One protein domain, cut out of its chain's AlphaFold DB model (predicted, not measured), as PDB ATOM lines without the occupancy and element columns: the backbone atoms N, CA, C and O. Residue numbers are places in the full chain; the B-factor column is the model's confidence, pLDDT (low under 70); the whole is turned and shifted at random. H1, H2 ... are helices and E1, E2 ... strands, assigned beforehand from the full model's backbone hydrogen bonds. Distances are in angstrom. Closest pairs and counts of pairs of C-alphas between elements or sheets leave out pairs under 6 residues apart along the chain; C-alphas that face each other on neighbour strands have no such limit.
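This is residues 102 to 171 of the 177 residues of the protein "MacB_PCD domain-containing protein" of Rothia nasimurium (UniProt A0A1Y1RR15). A long two-strand hairpin, E1 and E2, with the short strand E3 beside E1, makes a strongly twisted sheet in one half of an elongated domain, and the long loop stretch 124 to 151 makes the other end. The chain leaves E2 into this stretch, comes back through the short helix H1, which is not on the sheet, and then runs on to E3. The printed part has 70 residues, with three named strands and one named helix in the order E1, E2, H1, E3; under half of the residues are in named elements, and by these the class is mostly strand. The sheet's order is E2, E1, E3, all antiparallel. The whole is compact, with a radius of gyration of the C-alphas of 12.6 A, and spans 39 by 25 by 20 A.

In the sheet the inner strand is E1, residues 102 to 111. Its antiparallel neighbour E2, residues 114 to 123, is an edge strand, and the angle between their directions is 154 degrees. E1 and E2 form a hairpin with a tight link of 2 residues. N 106 and O 118 are within hydrogen-bond range at 2.8 A, and N 116 and O 108 at 2.9 A. E2 bends by 58 degrees at residue 119. The other edge strand is E3, residues 167 to 170, antiparallel to E1 at 157 degrees. The C-alphas of 104 and 170 face each other at 4.1 A, and N 105 and O 169 are within hydrogen-bond range at 2.8 A. The sheet's C-alphas lie up to 5.8 A off their best plane. H1, residues 152 to 157, is apart from E1. Every O i to N i+4 pair in H1 is within hydrogen-bond range. E2, H1 and E3 make a split strand-helix-strand unit, two strands running the same way with a helix between them in the chain and E1 between them in the sheet; its crossover is right-handed.

E1 begins at C-alpha 102, at (130.710, 165.131, 183.212), and is 28.2 A long. E2 is 26.9 A long and ends at C-alpha 123, at (131.974, 169.559, 187.713). H1 measures 8.6 A from Ser 152 to Glu 157. E3 measures 9.9 A and ends at C-alpha 170, at (125.860, 167.280, 178.232).

The two C-alphas farthest apart are those of Gly 113 and Glu 130, 39.5 A. The printed part has no cut. The link from E2 to H1 is long, with 28 residues, and the link from H1 to E3 is short, with 9. The mean pLDDT of the printed part is 87.5, and residue 171 is under 70.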
ATOM      1  N   ILE A 102     131.280 165.577 184.482       81.25
ATOM      2  CA  ILE A 102     130.710 165.131 183.212       81.25
ATOM      3  C   ILE A 102     131.342 165.914 182.065       81.25
ATOM      4  O   ILE A 102     131.826 167.031 182.252       81.25
ATOM      5  N   TYR A 103     131.331 165.338 180.869       83.31
ATOM      6  CA  TYR A 103     131.766 166.040 179.668       83.31
ATOM      7  C   TYR A 103     130.563 166.703 178.999       83.31
ATOM      8  O   TYR A 103     129.478 166.130 178.938       83.31
ATOM      9  N   THR A 104     130.748 167.924 178.521       86.25
ATOM     10  CA  THR A 104     129.691 168.753 177.947       86.25
ATOM     11  C   THR A 104     130.218 169.500 176.727       86.25
ATOM     12  O   THR A 104     131.409 169.806 176.619       86.25
ATOM     13  N   HIS A 105     129.331 169.776 175.787       88.44
ATOM     14  CA  HIS A 105     129.556 170.717 174.710       88.44
ATOM     15  C   HIS A 105     129.173 172.112 175.176       88.44
ATOM     16  O   HIS A 105     128.013 172.360 175.490       88.44
ATOM     17  N   MET A 106     130.135 173.028 175.155       90.25
ATOM     18  CA  MET A 106     129.875 174.451 175.308       90.25
ATOM     19  C   MET A 106     129.715 175.086 173.931       90.25
ATOM     20  O   MET A 106     130.566 174.892 173.061       90.25
ATOM     21  N   ALA A 107     128.653 175.862 173.741       89.25
ATOM     22  CA  ALA A 107     128.461 176.709 172.577       89.25
ATOM     23  C   ALA A 107     128.220 178.157 173.016       89.25
ATOM     24  O   ALA A 107     127.445 178.434 173.930       89.25
ATOM     25  N   VAL A 108     128.922 179.079 172.363       88.62
ATOM     26  CA  VAL A 108     128.833 180.517 172.615       88.62
ATOM     27  C   VAL A 108     128.552 181.209 171.293       88.62
ATOM     28  O   VAL A 108     129.324 181.058 170.339       88.62
ATOM     29  N   GLU A 109     127.456 181.956 171.229       85.44
ATOM     30  CA  GLU A 109     127.145 182.786 170.071       85.44
ATOM     31  C   GLU A 109     128.095 183.993 170.022       85.44
ATOM     32  O   GLU A 109     128.420 184.597 171.045       85.44
ATOM     33  N   ARG A 110     128.609 184.311 168.831       82.75
ATOM     34  CA  ARG A 110     129.572 185.407 168.614       82.75
ATOM     35  C   ARG A 110     128.984 186.556 167.839       82.75
ATOM     36  O   ARG A 110     129.133 187.712 168.212       82.75
ATOM     37  N   GLU A 111     128.366 186.191 166.738       77.81
ATOM     38  CA  GLU A 111     127.661 187.045 165.806       77.81
ATOM     39  C   GLU A 111     126.409 186.263 165.416       77.81
ATOM     40  O   GLU A 111     126.373 185.045 165.603       77.81
ATOM     41  N   GLU A 112     125.393 186.940 164.892       78.81
ATOM     42  CA  GLU A 112     124.105 186.323 164.569       78.81
ATOM     43  C   GLU A 112     124.295 185.046 163.722       78.81
ATOM     44  O   GLU A 112     124.745 185.092 162.574       78.81
ATOM     45  N   GLY A 113     124.010 183.884 164.321       71.44
ATOM     46  CA  GLY A 113     124.153 182.576 163.673       71.44
ATOM     47  C   GLY A 113     125.570 181.975 163.636       71.44
ATOM     48  O   GLY A 113     125.735 180.857 163.138       71.44
ATOM     49  N   VAL A 114     126.588 182.643 164.187       76.00
ATOM     50  CA  VAL A 114     127.973 182.149 164.283       76.00
ATOM     51  C   VAL A 114     128.277 181.682 165.704       76.00
ATOM     52  O   VAL A 114     128.330 182.468 166.648       76.00
ATOM     53  N   TRP A 115     128.560 180.387 165.837       81.44
ATOM     54  CA  TRP A 115     128.764 179.726 167.124       81.44
ATOM     55  C   TRP A 115     130.194 179.215 167.284       81.44
ATOM     56  O   TRP A 115     130.679 178.436 166.460       81.44
ATOM     57  N   ALA A 116     130.843 179.589 168.386       83.62
ATOM     58  CA  ALA A 116     132.074 178.956 168.845       83.62
ATOM     59  C   ALA A 116     131.714 177.754 169.726       83.62
ATOM     60  O   ALA A 116     130.971 177.910 170.692       83.62
ATOM     61  N   ARG A 117     132.223 176.561 169.400       85.75
ATOM     62  CA  ARG A 117     131.923 175.324 170.137       85.75
ATOM     63  C   ARG A 117     133.191 174.694 170.693       85.75
ATOM     64  O   ARG A 117     134.193 174.625 169.988       85.75
ATOM     65  N   SER A 118     133.122 174.176 171.914       85.62
ATOM     66  CA  SER A 118     134.204 173.395 172.516       85.62
ATOM     67  C   SER A 118     133.699 172.278 173.417       85.62
ATOM     68  O   SER A 118     132.569 172.294 173.897       85.62
ATOM     69  N   TYR A 119     134.561 171.287 173.620       86.62
ATOM     70  CA  TYR A 119     134.362 170.228 174.597       86.62
ATOM     71  C   TYR A 119     134.921 170.678 175.937       86.62
ATOM     72  O   TYR A 119     136.083 171.071 176.012       86.62
ATOM     73  N   GLN A 120     134.106 170.605 176.982       87.00
ATOM     74  CA  GLN A 120     134.474 171.018 178.329       87.00
ATOM     75  C   GLN A 120     134.138 169.917 179.331       87.00
ATOM     76  O   GLN A 120     133.211 169.132 179.134       87.00
ATOM     77  N   ALA A 121     134.894 169.857 180.422       86.19
ATOM     78  CA  ALA A 121     134.506 169.084 181.592       86.19
ATOM     79  C   ALA A 121     133.785 170.016 182.570       86.19
ATOM     80  O   ALA A 121     134.317 171.062 182.941       86.19
ATOM     81  N   ARG A 122     132.580 169.635 182.990       87.19
ATOM     82  CA  ARG A 122     131.788 170.343 183.997       87.19
ATOM     83  C   ARG A 122     131.783 169.529 185.276       87.19
ATOM     84  O   ARG A 122     131.525 168.327 185.234       87.19
ATOM     85  N   SER A 123     132.047 170.184 186.398       87.31
ATOM     86  CA  SER A 123     131.974 169.559 187.713       87.31
ATOM     87  C   SER A 123     130.989 170.279 188.616       87.31
ATOM     88  O   SER A 123     130.811 171.491 188.489       87.31
ATOM     89  N   ASP A 124     130.409 169.538 189.554       86.62
ATOM     90  CA  ASP A 124     129.601 170.126 190.619       86.62
ATOM     91  C   ASP A 124     130.473 170.994 191.528       86.62
ATOM     92  O   ASP A 124     131.586 170.609 191.902       86.62
ATOM     93  N   LEU A 125     129.950 172.159 191.894       88.50
ATOM     94  CA  LEU A 125     130.553 173.060 192.866       88.50
ATOM     95  C   LEU A 125     130.174 172.632 194.295       88.50
ATOM     96  O   LEU A 125     129.115 172.023 194.480       88.50
ATOM     97  N   PRO A 126     131.014 172.907 195.309       87.56
ATOM     98  CA  PRO A 126     130.617 172.683 196.693       87.56
ATOM     99  C   PRO A 126     129.391 173.530 197.073       87.56
ATOM    100  O   PRO A 126     129.055 174.514 196.425       87.56
ATOM    101  N   GLY A 127     128.698 173.155 198.151       84.56
ATOM    102  CA  GLY A 127     127.524 173.911 198.609       84.56
ATOM    103  C   GLY A 127     127.860 175.315 199.131       84.56
ATOM    104  O   GLY A 127     126.977 176.166 199.215       84.56
ATOM    105  N   SER A 128     129.126 175.565 199.479       84.69
ATOM    106  CA  SER A 128     129.605 176.826 200.039       84.69
ATOM    107  C   SER A 128     130.861 177.321 199.316       84.69
ATOM    108  O   SER A 128     131.716 176.543 198.884       84.69
ATOM    109  N   ALA A 129     130.995 178.645 199.216       86.19
ATOM    110  CA  ALA A 129     132.170 179.279 198.620       86.19
ATOM    111  C   ALA A 129     133.454 179.022 199.428       86.19
ATOM    112  O   ALA A 129     134.536 178.973 198.857       86.19
ATOM    113  N   GLU A 130     133.344 178.816 200.743       85.62
ATOM    114  CA  GLU A 130     134.487 178.583 201.639       85.62
ATOM    115  C   GLU A 130     135.190 177.245 201.377       85.62
ATOM    116  O   GLU A 130     136.406 177.129 201.552       85.62
ATOM    117  N   MET A 131     134.427 176.247 200.923       84.19
ATOM    118  CA  MET A 131     134.945 174.947 200.500       84.19
ATOM    119  C   MET A 131     135.543 174.967 199.093       84.19
ATOM    120  O   MET A 131     136.228 174.020 198.704       84.19
ATOM    121  N   PHE A 132     135.263 176.005 198.301       88.56
ATOM    122  CA  PHE A 132     135.787 176.090 196.951       88.56
ATOM    123  C   PHE A 132     137.283 176.427 197.008       88.56
ATOM    124  O   PHE A 132     137.672 177.419 197.622       88.56
ATOM    125  N   PRO A 133     138.152 175.604 196.403       85.12
ATOM    126  CA  PRO A 133     139.587 175.709 196.632       85.12
ATOM    127  C   PRO A 133     140.277 176.729 195.714       85.12
ATOM    128  O   PRO A 133     141.498 176.869 195.767       85.12
ATOM    129  N   LEU A 134     139.510 177.419 194.865       86.12
ATOM    130  CA  LEU A 134     139.994 178.423 193.923       86.12
ATOM    131  C   LEU A 134     139.364 179.781 194.232       86.12
ATOM    132  O   LEU A 134     138.194 179.867 194.603       86.12
ATOM    133  N   ASP A 135     140.127 180.845 194.006       87.12
ATOM    134  CA  ASP A 135     139.627 182.208 194.137       87.12
ATOM    135  C   ASP A 135     138.769 182.597 192.923       87.12
ATOM    136  O   ASP A 135     139.109 182.308 191.771       87.12
ATOM    137  N   ILE A 136     137.660 183.295 193.173       90.12
ATOM    138  CA  ILE A 136     136.840 183.891 192.113       90.12
ATOM    139  C   ILE A 136     137.474 185.222 191.712       90.12
ATOM    140  O   ILE A 136     137.467 186.176 192.487       90.12
ATOM    141  N   ALA A 137     138.017 185.281 190.495       91.19
ATOM    142  CA  ALA A 137     138.649 186.487 189.963       91.19
ATOM    143  C   ALA A 137     137.633 187.605 189.664       91.19
ATOM    144  O   ALA A 137     137.902 188.772 189.936       91.19
ATOM    145  N   GLU A 138     136.469 187.245 189.121       92.00
ATOM    146  CA  GLU A 138     135.405 188.179 188.755       92.00
ATOM    147  C   GLU A 138     134.024 187.567 189.033       92.00
ATOM    148  O   GLU A 138     133.816 186.365 188.864       92.00
ATOM    149  N   GLY A 139     133.067 188.403 189.443       92.19
ATOM    150  CA  GLY A 139     131.700 187.984 189.744       92.19
ATOM    151  C   GLY A 139     131.535 187.437 191.161       92.19
ATOM    152  O   GLY A 139     132.226 187.841 192.094       92.19
ATOM    153  N   THR A 140     130.562 186.545 191.338       92.44
ATOM    154  CA  THR A 140     130.216 185.956 192.637       92.44
ATOM    155  C   THR A 140     130.059 184.451 192.524       92.44
ATOM    156  O   THR A 140     129.762 183.931 191.449       92.44
ATOM    157  N   TYR A 141     130.189 183.755 193.653       92.06
ATOM    158  CA  TYR A 141     129.898 182.328 193.715       92.06
ATOM    159  C   TYR A 141     128.469 182.047 193.219       92.06
ATOM    160  O   TYR A 141     127.555 182.768 193.644       92.06
ATOM    161  N   PRO A 142     128.256 181.044 192.346       92.38
ATOM    162  CA  PRO A 142     126.938 180.713 191.821       92.38
ATOM    163  C   PRO A 142     125.883 180.560 192.915       92.38
ATOM    164  O   PRO A 142     126.081 179.853 193.898       92.38
ATOM    165  N   GLN A 143     124.753 181.236 192.728       89.88
ATOM    166  CA  GLN A 143     123.607 181.228 193.640       89.88
ATOM    167  C   GLN A 143     122.475 180.316 193.137       89.88
ATOM    168  O   GLN A 143     121.506 180.078 193.854       89.88
ATOM    169  N   SER A 144     122.563 179.821 191.897       89.56
ATOM    170  CA  SER A 144     121.569 178.927 191.300       89.56
ATOM    171  C   SER A 144     122.203 177.887 190.376       89.56
ATOM    172  O   SER A 144     123.329 178.043 189.910       89.56
ATOM    173  N   ALA A 145     121.441 176.838 190.056       86.69
ATOM    174  CA  ALA A 145     121.876 175.754 189.174       86.69
ATOM    175  C   ALA A 145     122.087 176.175 187.702       86.69
ATOM    176  O   ALA A 145     122.606 175.388 186.914       86.69
ATOM    177  N   GLN A 146     121.672 177.387 187.315       89.56
ATOM    178  CA  GLN A 146     121.867 177.941 185.967       89.56
ATOM    179  C   GLN A 146     123.119 178.822 185.866       89.56
ATOM    180  O   GLN A 146     123.404 179.367 184.804       89.56
ATOM    181  N   GLN A 147     123.853 178.988 186.965       92.19
ATOM    182  CA  GLN A 147     125.090 179.754 187.006       92.19
ATOM    183  C   GLN A 147     126.287 178.804 187.062       92.19
ATOM    184  O   GLN A 147     126.234 177.741 187.677       92.19
ATOM    185  N   VAL A 148     127.377 179.194 186.411       91.94
ATOM    186  CA  VAL A 148     128.592 178.387 186.295       91.94
ATOM    187  C   VAL A 148     129.811 179.261 186.545       91.94
ATOM    188  O   VAL A 148     129.820 180.441 186.202       91.94
ATOM    189  N   VAL A 149     130.845 178.677 187.148       93.00
ATOM    190  CA  VAL A 149     132.176 179.288 187.220       93.00
ATOM    191  C   VAL A 149     133.003 178.759 186.057       93.00
ATOM    192  O   VAL A 149     133.081 177.549 185.846       93.00
ATOM    193  N   ILE A 150     133.627 179.668 185.313       91.50
ATOM    194  CA  ILE A 150     134.454 179.355 184.147       91.50
ATOM    195  C   ILE A 150     135.908 179.727 184.472       91.50
ATOM    196  O   ILE A 150     136.137 180.793 185.045       91.50
ATOM    197  N   PRO A 151     136.905 178.890 184.124       90.69
ATOM    198  CA  PRO A 151     138.311 179.262 184.264       90.69
ATOM    199  C   PRO A 151     138.626 180.551 183.495       90.69
ATOM    200  O   PRO A 151     138.206 180.693 182.347       90.69
ATOM    201  N   SER A 152     139.417 181.454 184.083       90.88
ATOM    202  CA  SER A 152     139.759 182.747 183.465       90.88
ATOM    203  C   SER A 152     140.356 182.596 182.067       90.88
ATOM    204  O   SER A 152     139.976 183.317 181.155       90.88
ATOM    205  N   THR A 153     141.205 181.591 181.855       89.25
ATOM    206  CA  THR A 153     141.794 181.295 180.543       89.25
ATOM    207  C   THR A 153     140.743 180.966 179.484       89.25
ATOM    208  O   THR A 153     140.871 181.383 178.337       89.25
ATOM    209  N   LEU A 154     139.695 180.225 179.863       89.81
ATOM    210  CA  LEU A 154     138.606 179.876 178.955       89.81
ATOM    211  C   LEU A 154     137.706 181.091 178.719       89.81
ATOM    212  O   LEU A 154     137.291 181.324 177.587       89.81
ATOM    213  N   ALA A 155     137.449 181.891 179.756       91.62
ATOM    214  CA  ALA A 155     136.729 183.147 179.607       91.62
ATOM    215  C   ALA A 155     137.462 184.103 178.652       91.62
ATOM    216  O   ALA A 155     136.840 184.627 177.742       91.62
ATOM    217  N   GLU A 156     138.781 184.259 178.765       91.19
ATOM    218  CA  GLU A 156     139.589 185.096 177.868       91.19
ATOM    219  C   GLU A 156     139.595 184.581 176.422       91.19
ATOM    220  O   GLU A 156     139.327 185.347 175.492       91.19
ATOM    221  N   GLU A 157     139.844 183.282 176.216       89.38
ATOM    222  CA  GLU A 157     139.831 182.651 174.887       89.38
ATOM    223  C   GLU A 157     138.479 182.854 174.197       89.38
ATOM    224  O   GLU A 157     138.394 183.206 173.015       89.38
ATOM    225  N   TYR A 158     137.408 182.686 174.970       88.88
ATOM    226  CA  TYR A 158     136.045 182.857 174.513       88.88
ATOM    227  C   TYR A 158     135.529 184.282 174.750       88.88
ATOM    228  O   TYR A 158     134.333 184.490 174.591       88.88
ATOM    229  N   ARG A 159     136.371 185.272 175.074       90.00
ATOM    230  CA  ARG A 159     135.971 186.672 175.331       90.00
ATOM    231  C   ARG A 159     134.665 186.801 176.139       90.00
ATOM    232  O   ARG A 159     133.826 187.633 175.809       90.00
ATOM    233  N   LEU A 160     134.481 185.922 177.120       91.00
ATOM    234  CA  LEU A 160     133.285 185.836 177.942       91.00
ATOM    235  C   LEU A 160     133.355 186.855 179.068       91.00
ATOM    236  O   LEU A 160     134.415 187.050 179.663       91.00
ATOM    237  N   SER A 161     132.212 187.446 179.389       92.31
ATOM    238  CA  SER A 161     132.051 188.346 180.534       92.31
ATOM    239  C   SER A 161     131.024 187.803 181.526       92.31
ATOM    240  O   SER A 161     130.115 187.051 181.165       92.31
ATOM    241  N   VAL A 162     131.143 188.191 182.798       93.62
ATOM    242  CA  VAL A 162     130.156 187.807 183.817       93.62
ATOM    243  C   VAL A 162     128.772 188.341 183.430       93.62
ATOM    244  O   VAL A 162     128.605 189.525 183.143       93.62
ATOM    245  N   GLY A 163     127.773 187.458 183.452       91.69
ATOM    246  CA  GLY A 163     126.390 187.770 183.079       91.69
ATOM    247  C   GLY A 163     126.011 187.371 181.652       91.69
ATOM    248  O   GLY A 163     124.828 187.413 181.315       91.69
ATOM    249  N   GLU A 164     126.967 186.937 180.827       91.31
ATOM    250  CA  GLU A 164     126.661 186.339 179.528       91.31
ATOM    251  C   GLU A 164     126.051 184.940 179.662       91.31
ATOM    252  O   GLU A 164     126.250 184.228 180.648       91.31
ATOM    253  N   THR A 165     125.290 184.544 178.641       90.81
ATOM    254  CA  THR A 165     124.679 183.216 178.560       90.81
ATOM    255  C   THR A 165     125.474 182.336 177.609       90.81
ATOM    256  O   THR A 165     125.853 182.761 176.521       90.81
ATOM    257  N   ILE A 166     125.689 181.091 178.021       90.38
ATOM    258  CA  ILE A 166     126.309 180.050 177.207       90.38
ATOM    259  C   ILE A 166     125.367 178.856 177.114       90.38
ATOM    260  O   ILE A 166     124.612 178.573 178.047       90.38
ATOM    261  N   GLU A 167     125.430 178.131 176.005       90.81
ATOM    262  CA  GLU A 167     124.726 176.864 175.867       90.81
ATOM    263  C   GLU A 167     125.640 175.725 176.307       90.81
ATOM    264  O   GLU A 167     126.774 175.604 175.840       90.81
ATOM    265  N   LEU A 168     125.135 174.882 177.206       88.62
ATOM    266  CA  LEU A 168     125.792 173.657 177.642       88.62
ATOM    267  C   LEU A 168     124.906 172.469 177.278       88.62
ATOM    268  O   LEU A 168     123.756 172.391 177.710       88.62
ATOM    269  N   ALA A 169     125.448 171.541 176.497       87.19
ATOM    270  CA  ALA A 169     124.794 170.291 176.142       87.19
ATOM    271  C   ALA A 169     125.644 169.130 176.653       87.19
ATOM    272  O   ALA A 169     126.736 168.878 176.141       87.19
ATOM    273  N   ASP A 170     125.163 168.441 177.685       82.50
ATOM    274  CA  ASP A 170     125.860 167.280 178.232       82.50
ATOM    275  C   ASP A 170     126.067 166.235 177.127       82.50
ATOM    276  O   ASP A 170     125.157 165.926 176.357       82.50
ATOM    277  N   LEU A 171     127.289 165.715 177.031       69.62
ATOM    278  CA  LEU A 171     127.565 164.580 176.164       69.62
ATOM    279  C   LEU A 171     126.841 163.384 176.766       69.62
ATOM    280  O   LEU A 171     127.109 163.055 177.922       69.62
TER     281      LEU A 171